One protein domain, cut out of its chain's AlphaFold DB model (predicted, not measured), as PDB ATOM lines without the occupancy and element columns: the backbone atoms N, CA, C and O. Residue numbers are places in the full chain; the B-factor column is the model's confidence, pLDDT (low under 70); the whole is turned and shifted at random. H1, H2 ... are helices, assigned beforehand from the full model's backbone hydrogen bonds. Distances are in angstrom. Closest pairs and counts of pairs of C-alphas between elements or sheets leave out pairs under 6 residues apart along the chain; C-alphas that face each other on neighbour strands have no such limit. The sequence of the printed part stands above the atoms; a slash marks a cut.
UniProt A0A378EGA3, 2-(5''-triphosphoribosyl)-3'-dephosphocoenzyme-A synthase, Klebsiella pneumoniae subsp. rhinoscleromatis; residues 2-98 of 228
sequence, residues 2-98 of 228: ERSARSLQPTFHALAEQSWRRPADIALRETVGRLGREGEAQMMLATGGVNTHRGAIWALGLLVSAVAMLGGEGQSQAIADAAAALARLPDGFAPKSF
ATOM      1  N   GLU A   2     105.062 132.142 107.284       66.38
ATOM      2  CA  GLU A   2     104.069 131.321 108.012       66.38
ATOM      3  C   GLU A   2     102.652 131.915 108.040       66.38
ATOM      4  O   GLU A   2     101.671 131.190 107.900       66.38
ATOM      5  N   ARG A   3     102.525 133.242 108.172       64.25
ATOM      6  CA  ARG A   3     101.218 133.924 108.182       64.25
ATOM      7  C   ARG A   3     100.433 133.714 106.877       64.25
ATOM      8  O   ARG A   3      99.224 133.528 106.938       64.25
ATOM      9  N   SER A   4     101.116 133.696 105.729       64.19
ATOM     10  CA  SER A   4     100.499 133.462 104.415       64.19
ATOM     11  C   SER A   4     100.126 131.997 104.184       64.19
ATOM     12  O   SER A   4      99.116 131.720 103.549       64.19
ATOM     13  N   ALA A   5     100.892 131.051 104.735       71.38
ATOM     14  CA  ALA A   5     100.513 129.640 104.713       71.38
ATOM     15  C   ALA A   5      99.275 129.377 105.592       71.38
ATOM     16  O   ALA A   5      98.333 128.720 105.158       71.38
ATOM     17  N   ARG A   6      99.227 129.953 106.804       77.69
ATOM     18  CA  ARG A   6      98.085 129.794 107.724       77.69
ATOM     19  C   ARG A   6      96.788 130.394 107.179       77.69
ATOM     20  O   ARG A   6      95.728 129.822 107.406       77.69
ATOM     21  N   SER A   7      96.848 131.492 106.419       79.62
ATOM     22  CA  SER A   7      95.645 132.079 105.804       79.62
ATOM     23  C   SER A   7      94.976 131.177 104.761       79.62
ATOM     24  O   SER A   7      93.817 131.401 104.438       79.62
ATOM     25  N   LEU A   8      95.682 130.166 104.244       85.38
ATOM     26  CA  LEU A   8      95.155 129.223 103.252       85.38
ATOM     27  C   LEU A   8      94.506 127.982 103.878       85.38
ATOM     28  O   LEU A   8      93.873 127.204 103.165       85.38
ATOM     29  N   GLN A   9      94.618 127.796 105.197       89.44
ATOM     30  CA  GLN A   9      94.014 126.653 105.887       89.44
ATOM     31  C   GLN A   9      92.499 126.526 105.617       89.44
ATOM     32  O   GLN A   9      92.073 125.420 105.279       89.44
ATOM     33  N   PRO A  10      91.682 127.600 105.679       92.50
ATOM     34  CA  PRO A  10      90.255 127.499 105.363       92.50
ATOM     35  C   PRO A  10      89.994 127.072 103.914       92.50
ATOM     36  O   PRO A  10      89.075 126.302 103.653       92.50
ATOM     37  N   THR A  11      90.827 127.520 102.969       94.00
ATOM     38  CA  THR A  11      90.729 127.119 101.560       94.00
ATOM     39  C   THR A  11      90.978 125.624 101.393       94.00
ATOM     40  O   THR A  11      90.195 124.946 100.732       94.00
ATOM     41  N   PHE A  12      92.040 125.089 102.002       94.56
ATOM     42  CA  PHE A  12      92.342 123.658 101.916       94.56
ATOM     43  C   PHE A  12      91.281 122.799 102.612       94.56
ATOM     44  O   PHE A  12      90.936 121.740 102.096       94.56
ATOM     45  N   HIS A  13      90.703 123.276 103.717       95.25
ATOM     46  CA  HIS A  13      89.569 122.611 104.357       95.25
ATOM     47  C   HIS A  13      88.361 122.516 103.417       95.25
ATOM     48  O   HIS A  13      87.865 121.422 103.166       95.25
ATOM     49  N   ALA A  14      87.948 123.637 102.819       96.94
ATOM     50  CA  ALA A  14      86.825 123.661 101.884       96.94
ATOM     51  C   ALA A  14      87.069 122.768 100.655       96.94
ATOM     52  O   ALA A  14      86.152 122.107 100.169       96.94
ATOM     53  N   LEU A  15      88.309 122.717 100.154       97.38
ATOM     54  CA  LEU A  15      88.694 121.810  99.070       97.38
ATOM     55  C   LEU A  15      88.529 120.343  99.473       97.38
ATOM     56  O   LEU A  15      87.970 119.567  98.696       97.38
ATOM     57  N   ALA A  16      88.972 119.969 100.674       97.00
ATOM     58  CA  ALA A  16      88.816 118.612 101.186       97.00
ATOM     59  C   ALA A  16      87.333 118.238 101.354       97.00
ATOM     60  O   ALA A  16      86.910 117.193 100.868       97.00
ATOM     61  N   GLU A  17      86.523 119.114 101.954       97.75
ATOM     62  CA  GLU A  17      85.084 118.883 102.146       97.75
ATOM     63  C   GLU A  17      84.343 118.672 100.819       97.75
ATOM     64  O   GLU A  17      83.572 117.727 100.678       97.75
ATOM     65  N   GLN A  18      84.602 119.520  99.819       97.88
ATOM     66  CA  GLN A  18      83.921 119.447  98.518       97.88
ATOM     67  C   GLN A  18      84.395 118.284  97.633       97.88
ATOM     68  O   GLN A  18      83.733 117.945  96.645       97.88
ATOM     69  N   SER A  19      85.536 117.684  97.973       98.06
ATOM     70  CA  SER A  19      86.141 116.582  97.224       98.06
ATOM     71  C   SER A  19      85.930 115.219  97.889       98.06
ATOM     72  O   SER A  19      86.236 114.199  97.275       98.06
ATOM     73  N   TRP A  20      85.412 115.178  99.123       97.94
ATOM     74  CA  TRP A  20      85.346 113.962  99.933       97.94
ATOM     75  C   TRP A  20      84.597 112.820  99.236       97.94
ATOM     76  O   TRP A  20      83.405 112.931  98.945       97.94
ATOM     77  N   ARG A  21      85.304 111.707  98.987       95.94
ATOM     78  CA  ARG A  21      84.796 110.495  98.312       95.94
ATOM     79  C   ARG A  21      84.075 110.774  96.988       95.94
ATOM     80  O   ARG A  21      83.147 110.056  96.610       95.94
ATOM     81  N   ARG A  22      84.497 111.818  96.275       96.00
ATOM     82  CA  ARG A  22      83.926 112.214  94.989       96.00
ATOM     83  C   ARG A  22      84.859 111.816  93.838       96.00
ATOM     84  O   ARG A  22      86.066 112.017  93.949       96.00
ATOM     85  N   PRO A  23      84.351 111.270  92.720       95.56
ATOM     86  CA  PRO A  23      85.184 111.014  91.549       95.56
ATOM     87  C   PRO A  23      85.632 112.320  90.873       95.56
ATOM     88  O   PRO A  23      85.002 113.368  91.019       95.56
ATOM     89  N   ALA A  24      86.709 112.248  90.087       97.06
ATOM     90  CA  ALA A  24      87.125 113.366  89.247       97.06
ATOM     91  C   ALA A  24      86.095 113.591  88.129       97.06
ATOM     92  O   ALA A  24      85.970 112.773  87.219       97.06
ATOM     93  N   ASP A  25      85.394 114.719  88.180       97.81
ATOM     94  CA  ASP A  25      84.473 115.169  87.139       97.81
ATOM     95  C   ASP A  25      84.626 116.682  86.887       97.81
ATOM     96  O   ASP A  25      85.319 117.394  87.623       97.81
ATOM     97  N   ILE A  26      84.031 117.175  85.795       97.81
ATOM     98  CA  ILE A  26      84.155 118.587  85.391       97.81
ATOM     99  C   ILE A  26      83.621 119.512  86.489       97.81
ATOM    100  O   ILE A  26      84.255 120.515  86.811       97.81
ATOM    101  N   ALA A  27      82.503 119.153  87.122       97.75
ATOM    102  CA  ALA A  27      81.910 119.969  88.173       97.75
ATOM    103  C   ALA A  27      82.835 120.077  89.404       97.75
ATOM    104  O   ALA A  27      82.920 121.135  90.033       97.75
ATOM    105  N   LEU A  28      83.561 119.008  89.755       97.88
ATOM    106  CA  LEU A  28      84.545 119.010  90.835       97.88
ATOM    107  C   LEU A  28      85.725 119.880  90.439       97.88
ATOM    108  O   LEU A  28      86.156 120.725  91.220       97.88
ATOM    109  N   ARG A  29      86.211 119.730  89.205       97.75
ATOM    110  CA  ARG A  29      87.320 120.531  88.693       97.75
ATOM    111  C   ARG A  29      87.008 122.027  88.729       97.75
ATOM    112  O   ARG A  29      87.871 122.811  89.132       97.75
ATOM    113  N   GLU A  30      85.803 122.431  88.347       97.31
ATOM    114  CA  GLU A  30      85.353 123.826  88.410       97.31
ATOM    115  C   GLU A  30      85.189 124.317  89.855       97.31
ATOM    116  O   GLU A  30      85.603 125.434  90.175       97.31
ATOM    117  N   THR A  31      84.679 123.467  90.754       97.56
ATOM    118  CA  THR A  31      84.565 123.765  92.193       97.56
ATOM    119  C   THR A  31      85.937 124.004  92.822       97.56
ATOM    120  O   THR A  31      86.157 125.034  93.459       97.56
ATOM    121  N   VAL A  32      86.887 123.098  92.577       96.88
ATOM    122  CA  VAL A  32      88.281 123.207  93.030       96.88
ATOM    123  C   VAL A  32      88.947 124.449  92.439       96.88
ATOM    124  O   VAL A  32      89.614 125.198  93.153       96.88
ATOM    125  N   GLY A  33      88.711 124.731  91.154       95.12
ATOM    126  CA  GLY A  33      89.205 125.937  90.493       95.12
ATOM    127  C   GLY A  33      88.680 127.224  91.132       95.12
ATOM    128  O   GLY A  33      89.451 128.158  91.352       95.12
ATOM    129  N   ARG A  34      87.383 127.280  91.453       96.25
ATOM    130  CA  ARG A  34      86.755 128.423  92.126       96.25
ATOM    131  C   ARG A  34      87.335 128.634  93.526       96.25
ATOM    132  O   ARG A  34      87.812 129.731  93.803       96.25
ATOM    133  N   LEU A  35      87.360 127.591  94.356       96.00
ATOM    134  CA  LEU A  35      87.897 127.658  95.720       96.00
ATOM    135  C   LEU A  35      89.377 128.063  95.734       96.00
ATOM    136  O   LEU A  35      89.779 128.906  96.532       96.00
ATOM    137  N   GLY A  36      90.185 127.533  94.810       93.69
ATOM    138  CA  GLY A  36      91.589 127.922  94.674       93.69
ATOM    139  C   GLY A  36      91.770 129.409  94.347       93.69
ATOM    140  O   GLY A  36      92.644 130.064  94.915       93.69
ATOM    141  N   ARG A  37      90.921 129.977  93.477       91.81
ATOM    142  CA  ARG A  37      90.937 131.418  93.158       91.81
ATOM    143  C   ARG A  37      90.493 132.282  94.339       91.81
ATOM    144  O   ARG A  37      91.091 133.328  94.576       91.81
ATOM    145  N   GLU A  38      89.475 131.849  95.078       92.19
ATOM    146  CA  GLU A  38      89.022 132.522  96.304       92.19
ATOM    147  C   GLU A  38      90.131 132.526  97.368       92.19
ATOM    148  O   GLU A  38      90.423 133.574  97.946       92.19
ATOM    149  N   GLY A  39      90.817 131.395  97.558       90.56
ATOM    150  CA  GLY A  39      91.969 131.296  98.455       90.56
ATOM    151  C   GLY A  39      93.154 132.160  98.027       90.56
ATOM    152  O   GLY A  39      93.764 132.823  98.866       90.56
ATOM    153  N   GLU A  40      93.455 132.233  96.724       89.06
ATOM    154  CA  GLU A  40      94.468 133.161  96.199       89.06
ATOM    155  C   GLU A  40      94.110 134.616  96.546       89.06
ATOM    156  O   GLU A  40      94.962 135.351  97.050       89.06
ATOM    157  N   ALA A  41      92.853 135.024  96.345       88.19
ATOM    158  CA  ALA A  41      92.394 136.374  96.671       88.19
ATOM    159  C   ALA A  41      92.494 136.676  98.178       88.19
ATOM    160  O   ALA A  41      92.987 137.738  98.561       88.19
ATOM    161  N   GLN A  42      92.094 135.733  99.037       85.94
ATOM    162  CA  GLN A  42      92.213 135.862 100.495       85.94
ATOM    163  C   GLN A  42      93.671 135.986 100.946       85.94
ATOM    164  O   GLN A  42      94.001 136.863 101.747       85.94
ATOM    165  N   MET A  43      94.561 135.156 100.397       86.38
ATOM    166  CA  MET A  43      95.994 135.250 100.668       86.38
ATOM    167  C   MET A  43      96.536 136.622 100.255       86.38
ATOM    168  O   MET A  43      97.239 137.249 101.042       86.38
ATOM    169  N   MET A  44      96.195 137.112  99.058       84.31
ATOM    170  CA  MET A  44      96.660 138.418  98.581       84.31
ATOM    171  C   MET A  44      96.214 139.567  99.492       84.31
ATOM    172  O   MET A  44      97.000 140.480  99.737       84.31
ATOM    173  N   LEU A  45      94.993 139.518 100.027       84.38
ATOM    174  CA  LEU A  45      94.526 140.496 101.013       84.38
ATOM    175  C   LEU A  45      95.350 140.422 102.307       84.38
ATOM    176  O   LEU A  45      95.800 141.449 102.813       84.38
ATOM    177  N   ALA A  46      95.609 139.214 102.812       80.38
ATOM    178  CA  ALA A  46      96.360 138.998 104.050       80.38
ATOM    179  C   ALA A  46      97.851 139.382 103.948       80.38
ATOM    180  O   ALA A  46      98.483 139.682 104.965       80.38
ATOM    181  N   THR A  47      98.426 139.364 102.742       78.19
ATOM    182  CA  THR A  47      99.847 139.655 102.495       78.19
ATOM    183  C   THR A  47     100.113 141.043 101.918       78.19
ATOM    184  O   THR A  47     101.254 141.336 101.561       78.19
ATOM    185  N   GLY A  48      99.097 141.904 101.798       74.88
ATOM    186  CA  GLY A  48      99.256 143.233 101.197       74.88
ATOM    187  C   GLY A  48      99.620 143.179  99.708       74.88
ATOM    188  O   GLY A  48     100.387 144.004  99.220       74.88
ATOM    189  N   GLY A  49      99.115 142.175  98.989       71.06
ATOM    190  CA  GLY A  49      99.338 141.976  97.556       71.06
ATOM    191  C   GLY A  49     100.600 141.184  97.202       71.06
ATOM    192  O   GLY A  49     100.878 140.980  96.017       71.06
ATOM    193  N   VAL A  50     101.358 140.696  98.191       71.06
ATOM    194  CA  VAL A  50     102.542 139.865  97.935       71.06
ATOM    195  C   VAL A  50     102.106 138.476  97.466       71.06
ATOM    196  O   VAL A  50     101.542 137.682  98.220       71.06
ATOM    197  N   ASN A  51     102.388 138.183  96.198       67.69
ATOM    198  CA  ASN A  51     102.017 136.929  95.552       67.69
ATOM    199  C   ASN A  51     103.138 135.877  95.688       67.69
ATOM    200  O   ASN A  51     103.889 135.636  94.743       67.69
ATOM    201  N   THR A  52     103.289 135.304  96.888       64.06
ATOM    202  CA  THR A  52     104.376 134.360  97.225       64.06
ATOM    203  C   THR A  52     104.039 132.878  97.074       64.06
ATOM    204  O   THR A  52     104.970 132.085  97.063       64.06
ATOM    205  N   HIS A  53     102.763 132.484  96.962       69.62
ATOM    206  CA  HIS A  53     102.371 131.062  97.036       69.62
ATOM    207  C   HIS A  53     101.338 130.624  95.993       69.62
ATOM    208  O   HIS A  53     100.645 129.630  96.187       69.62
ATOM    209  N   ARG A  54     101.188 131.347  94.880       76.88
ATOM    210  CA  ARG A  54     100.178 130.982  93.875       76.88
ATOM    211  C   ARG A  54     100.385 129.582  93.296       76.88
ATOM    212  O   ARG A  54      99.403 128.870  93.098       76.88
ATOM    213  N   GLY A  55     101.629 129.181  93.024       82.00
ATOM    214  CA  GLY A  55     101.907 127.829  92.537       82.00
ATOM    215  C   GLY A  55     101.696 126.774  93.625       82.00
ATOM    216  O   GLY A  55     101.107 125.735  93.334       82.00
ATOM    217  N   ALA A  56     102.036 127.070  94.884       83.00
ATOM    218  CA  ALA A  56     101.732 126.185  96.007       83.00
ATOM    219  C   ALA A  56     100.221 125.984  96.199       83.00
ATOM    220  O   ALA A  56      99.798 124.846  96.358       83.00
ATOM    221  N   ILE A  57      99.390 127.037  96.120       86.75
ATOM    222  CA  ILE A  57      97.916 126.912  96.187       86.75
ATOM    223  C   ILE A  57      97.409 125.970  95.095       86.75
ATOM    224  O   ILE A  57      96.543 125.138  95.351       86.75
ATOM    225  N   TRP A  58      97.958 126.085  93.887       90.44
ATOM    226  CA  TRP A  58      97.590 125.227  92.769       90.44
ATOM    227  C   TRP A  58      97.961 123.758  93.014       90.44
ATOM    228  O   TRP A  58      97.092 122.889  92.944       90.44
ATOM    229  N   ALA A  59      99.227 123.477  93.329       94.31
ATOM    230  CA  ALA A  59      99.705 122.111  93.539       94.31
ATOM    231  C   ALA A  59      99.060 121.459  94.775       94.31
ATOM    232  O   ALA A  59      98.490 120.372  94.673       94.31
ATOM    233  N   LEU A  60      99.074 122.150  95.921       94.94
ATOM    234  CA  LEU A  60      98.449 121.668  97.155       94.94
ATOM    235  C   LEU A  60      96.937 121.549  97.011       94.94
ATOM    236  O   LEU A  60      96.370 120.581  97.495       94.94
ATOM    237  N   GLY A  61      96.271 122.481  96.327       96.00
ATOM    238  CA  GLY A  61      94.822 122.424  96.161       96.00
ATOM    239  C   GLY A  61      94.368 121.180  95.399       96.00
ATOM    240  O   GLY A  61      93.403 120.529  95.803       96.00
ATOM    241  N   LEU A  62      95.098 120.799  94.344       97.56
ATOM    242  CA  LEU A  62      94.851 119.556  93.610       97.56
ATOM    243  C   LEU A  62      95.146 118.313  94.459       97.56
ATOM    244  O   LEU A  62      94.336 117.391  94.469       97.56
ATOM    245  N   LEU A  63      96.267 118.290  95.188       97.56
ATOM    246  CA  LEU A  63      96.649 117.143  96.020       97.56
ATOM    247  C   LEU A  63      95.723 116.959  97.230       97.56
ATOM    248  O   LEU A  63      95.316 115.838  97.505       97.56
ATOM    249  N   VAL A  64      95.328 118.036  97.912       97.31
ATOM    250  CA  VAL A  64      94.335 117.999  99.001       97.31
ATOM    251  C   VAL A  64      93.002 117.462  98.491       97.31
ATOM    252  O   VAL A  64      92.407 116.590  99.122       97.31
ATOM    253  N   SER A  65      92.556 117.940  97.324       97.94
ATOM    254  CA  SER A  65      91.336 117.432  96.690       97.94
ATOM    255  C   SER A  65      91.470 115.939  96.394       97.94
ATOM    256  O   SER A  65      90.590 115.169  96.758       97.94
ATOM    257  N   ALA A  66      92.595 115.508  95.823       97.88
ATOM    258  CA  ALA A  66      92.857 114.108  95.505       97.88
ATOM    259  C   ALA A  66      92.892 113.192  96.739       97.88
ATOM    260  O   ALA A  66      92.294 112.120  96.709       97.88
ATOM    261  N   VAL A  67      93.520 113.620  97.839       97.50
ATOM    262  CA  VAL A  67      93.486 112.890  99.118       97.50
ATOM    263  C   VAL A  67      92.043 112.704  99.590       97.50
ATOM    264  O   VAL A  67      91.637 111.599  99.946       97.50
ATOM    265  N   ALA A  68      91.237 113.766  99.552       97.50
ATOM    266  CA  ALA A  68      89.838 113.699  99.960       97.50
ATOM    267  C   ALA A  68      88.977 112.842  99.015       97.50
ATOM    268  O   ALA A  68      88.118 112.096  99.487       97.50
ATOM    269  N   MET A  69      89.234 112.876  97.703       97.62
ATOM    270  CA  MET A  69      88.577 112.003  96.716       97.62
ATOM    271  C   MET A  69      88.791 110.522  97.044       97.62
ATOM    272  O   MET A  69      87.873 109.719  96.889       97.62
ATOM    273  N   LEU A  70      89.975 110.173  97.552       96.44
ATOM    274  CA  LEU A  70      90.328 108.820  97.988       96.44
ATOM    275  C   LEU A  70      89.900 108.512  99.437       96.44
ATOM    276  O   LEU A  70      90.195 107.443  99.960       96.44
ATOM    277  N   GLY A  71      89.171 109.419 100.095       93.69
ATOM    278  CA  GLY A  71      88.661 109.218 101.453       93.69
ATOM    279  C   GLY A  71      89.715 109.352 102.552       93.69
ATOM    280  O   GLY A  71      89.509 108.816 103.637       93.69
ATOM    281  N   GLY A  72      90.818 110.059 102.289       87.56
ATOM    282  CA  GLY A  72      91.909 110.257 103.249       87.56
ATOM    283  C   GLY A  72      92.933 109.122 103.286       87.56
ATOM    284  O   GLY A  72      93.866 109.181 104.080       87.56
ATOM    285  N   GLU A  73      92.780 108.120 102.424       80.88
ATOM    286  CA  GLU A  73      93.677 106.973 102.307       80.88
ATOM    287  C   GLU A  73      94.345 106.969 100.927       80.88
ATOM    288  O   GLU A  73      93.782 107.446  99.942       80.88
ATOM    289  N   GLY A  74      95.552 106.414 100.831       80.88
ATOM    290  CA  GLY A  74      96.213 106.198  99.547       80.88
ATOM    291  C   GLY A  74      97.717 106.412  99.595       80.88
ATOM    292  O   GLY A  74      98.231 107.256 100.321       80.88
ATOM    293  N   GLN A  75      98.430 105.644  98.775       91.56
ATOM    294  CA  GLN A  75      99.857 105.855  98.558       91.56
ATOM    295  C   GLN A  75     100.092 107.124  97.732       91.56
ATOM    296  O   GLN A  75      99.247 107.512  96.917       91.56
ATOM    297  N   SER A  76     101.278 107.720  97.868       93.62
ATOM    298  CA  SER A  76     101.665 108.957  97.177       93.62
ATOM    299  C   SER A  76     101.377 108.934  95.672       93.62
ATOM    300  O   SER A  76     100.907 109.927  95.123       93.62
ATOM    301  N   GLN A  77     101.598 107.794  95.007       95.19
ATOM    302  CA  GLN A  77     101.330 107.646  93.574       95.19
ATOM    303  C   GLN A  77      99.830 107.692  93.245       95.19
ATOM    304  O   GLN A  77      99.438 108.401  92.326       95.19
ATOM    305  N   ALA A  78      98.980 107.014  94.023       96.50
ATOM    306  CA  ALA A  78      97.531 107.018  93.806       96.50
ATOM    307  C   ALA A  78      96.930 108.422  93.994       96.50
ATOM    308  O   ALA A  78      96.097 108.859  93.198       96.50
ATOM    309  N   ILE A  79      97.398 109.157  95.008       97.75
ATOM    310  CA  ILE A  79      97.006 110.555  95.233       97.75
ATOM    311  C   ILE A  79      97.452 111.429  94.052       97.75
ATOM    312  O   ILE A  79      96.668 112.233  93.544       97.75
ATOM    313  N   ALA A  80      98.690 111.263  93.581       97.44
ATOM    314  CA  ALA A  80      99.204 112.012  92.439       97.44
ATOM    315  C   ALA A  80      98.422 111.716  91.145       97.44
ATOM    316  O   ALA A  80      98.107 112.642  90.397       97.44
ATOM    317  N   ASP A  81      98.038 110.459  90.910       97.81
ATOM    318  CA  ASP A  81      97.240 110.046  89.752       97.81
ATOM    319  C   ASP A  81      95.818 110.624  89.794       97.81
ATOM    320  O   ASP A  81      95.311 111.110  88.776       97.81
ATOM    321  N   ALA A  82      95.186 110.637  90.972       97.75
ATOM    322  CA  ALA A  82      93.882 111.265  91.179       97.75
ATOM    323  C   ALA A  82      93.943 112.789  90.966       97.75
ATOM    324  O   ALA A  82      93.090 113.359  90.276       97.75
ATOM    325  N   ALA A  83      94.991 113.449  91.467       98.00
ATOM    326  CA  ALA A  83      95.226 114.870  91.222       98.00
ATOM    327  C   ALA A  83      95.447 115.158  89.727       98.00
ATOM    328  O   ALA A  83      94.927 116.142  89.196       98.00
ATOM    329  N   ALA A  84      96.155 114.271  89.025       98.19
ATOM    330  CA  ALA A  84      96.373 114.365  87.587       98.19
ATOM    331  C   ALA A  84      95.075 114.205  86.791       98.19
ATOM    332  O   ALA A  84      94.837 114.953  85.838       98.19
ATOM    333  N   ALA A  85      94.218 113.258  87.185       98.25
ATOM    334  CA  ALA A  85      92.901 113.074  86.587       98.25
ATOM    335  C   ALA A  85      92.070 114.356  86.698       98.25
ATOM    336  O   ALA A  85      91.533 114.821  85.693       98.25
ATOM    337  N   LEU A  86      92.062 114.983  87.875       97.75
ATOM    338  CA  LEU A  86      91.395 116.261  88.085       97.75
ATOM    339  C   LEU A  86      92.024 117.382  87.234       97.75
ATOM    340  O   LEU A  86      91.314 118.113  86.550       97.75
ATOM    341  N   ALA A  87      93.354 117.496  87.201       97.12
ATOM    342  CA  ALA A  87      94.073 118.539  86.458       97.12
ATOM    343  C   ALA A  87      93.912 118.456  84.924       97.12
ATOM    344  O   ALA A  87      94.070 119.463  84.218       97.12
ATOM    345  N   ARG A  88      93.622 117.265  84.385       97.56
ATOM    346  CA  ARG A  88      93.344 117.059  82.953       97.56
ATOM    347  C   ARG A  88      91.955 117.541  82.542       97.56
ATOM    348  O   ARG A  88      91.763 117.864  81.371       97.56
ATOM    349  N   LEU A  89      91.019 117.640  83.483       97.50
ATOM    350  CA  LEU A  89      89.671 118.119  83.203       97.50
ATOM    351  C   LEU A  89      89.662 119.633  82.916       97.50
ATOM    352  O   LEU A  89      90.466 120.391  83.478       97.50
ATOM    353  N   PRO A  90      88.769 120.098  82.024       95.12
ATOM    354  CA  PRO A  90      88.594 121.519  81.762       95.12
ATOM    355  C   PRO A  90      87.985 122.246  82.970       95.12
ATOM    356  O   PRO A  90      87.271 121.659  83.778       95.12
ATOM    357  N   ASP A  91      88.259 123.545  83.065       93.62
ATOM    358  CA  ASP A  91      87.615 124.481  83.994       93.62
ATOM    359  C   ASP A  91      87.124 125.663  83.165       93.62
ATOM    360  O   ASP A  91      87.936 126.487  82.725       93.62
ATOM    361  N   GLY A  92      85.815 125.716  82.896       92.00
ATOM    362  CA  GLY A  92      85.214 126.746  82.045       92.00
ATOM    363  C   GLY A  92      85.358 128.160  82.614       92.00
ATOM    364  O   GLY A  92      85.294 129.142  81.871       92.00
ATOM    365  N   PHE A  93      85.624 128.265  83.917       91.50
ATOM    366  CA  PHE A  93      85.779 129.516  84.652       91.50
ATOM    367  C   PHE A  93      87.246 129.896  84.882       91.50
ATOM    368  O   PHE A  93      87.532 130.879  85.573       91.50
ATOM    369  N   ALA A  94      88.193 129.134  84.325       86.94
ATOM    370  CA  ALA A  94      89.604 129.471  84.408       86.94
ATOM    371  C   ALA A  94      89.865 130.843  83.747       86.94
ATOM    372  O   ALA A  94      89.399 131.093  82.630       86.94
ATOM    373  N   PRO A  95      90.630 131.745  84.394       83.31
ATOM    374  CA  PRO A  95      90.955 133.039  83.816       83.31
ATOM    375  C   PRO A  95      91.632 132.879  82.453       83.31
ATOM    376  O   PRO A  95      92.619 132.160  82.316       83.31
ATOM    377  N   LYS A  96      91.136 133.606  81.448       76.94
ATOM    378  CA  LYS A  96      91.743 133.646  80.105       76.94
ATOM    379  C   LYS A  96      93.010 134.512  80.052       76.94
ATOM    380  O   LYS A  96      93.651 134.604  79.009       76.94
ATOM    381  N   SER A  97      93.361 135.178  81.155       73.94
ATOM    382  CA  SER A  97      94.534 136.042  81.248       73.94
ATOM    383  C   SER A  97      95.826 135.233  81.386       73.94
ATOM    384  O   SER A  97      95.899 134.209  82.063       73.94
ATOM    385  N   PHE A  98      96.885 135.721  80.742       69.88
ATOM    386  CA  PHE A  98      98.190 135.076  80.783       69.88
ATOM    387  C   PHE A  98      98.876 135.289  82.135       69.88
ATOM    388  O   PHE A  98      99.285 136.404  82.466       69.88
TER     389      PHE A  98
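Overview. This is residues 2 to 98 of the 228 residues of the protein "2-(5''-triphosphoribosyl)-3'-dephosphocoenzyme-A synthase" of Klebsiella pneumoniae subsp. rhinoscleromatis (UniProt A0A378EGA3). Three helices, H2, H3 and H4, make a small up-and-down bundle, and a fourth, H5, crosses it at the end where H2 and H4 end and H3 begins. The short H1 lies near the other end of H3, and a tail without a named element, residues 89 to 98, follows H5. The printed part has 97 residues with five named helices, H1 to H5 in order, and no named strand: all helix. It is compact, with a radius of gyration of the C-alphas of 13.1 A and spans of 36 by 30 by 20 A.

Arrangement. H1, residues 2 to 6, is close to but not clearly touching H3, residues 26 to 46; their closest C-alphas, of Ser 4 and Met 43, are 6.1 A apart. H2, residues 9 to 19, and H3 form a helical hairpin and touch at a shallow tilt of 6 degrees, opposite ways, closest at the C-alphas of Thr 11 and Gly 39, 5.4 A. H4, residues 54 to 69, touches H2 at a steep tilt of 40 degrees, the same way, closest at the C-alphas of Ala 16 and Ala 68, 5.2 A. H3 and H4 form a second helical hairpin at a steep tilt of 43 degrees; H3 touches H4 with residues 32 to 40 alone, and the C-alphas of Glu 40 and Arg 54 are closest, 6.5 A. H5, residues 76 to 88, touches residues 62 to 69 of H4 alone, closest at the C-alphas of Ala 66 and Ala 83, 5.0 A. H2 and H5 are apart. In the five helices every O i to N i+4 pair is within hydrogen-bond range.

Along the chain. H1 begins at C-alpha 2, (104.069, 131.321, 108.012). H2 measures 15.4 A, H3 30.2 A, H4 22.4 A and H5 18.4 A from first to last C-alpha. H5 ends at C-alpha 88, (93.344, 117.059, 82.953).

Size, cuts and confidence. The two C-alphas farthest apart, of Gly 48 and Gln 75, are 37.5 A apart. The printed part has no cut and no long link. Residues 2 to 4, 51 to 53 and 98 have pLDDT under 70.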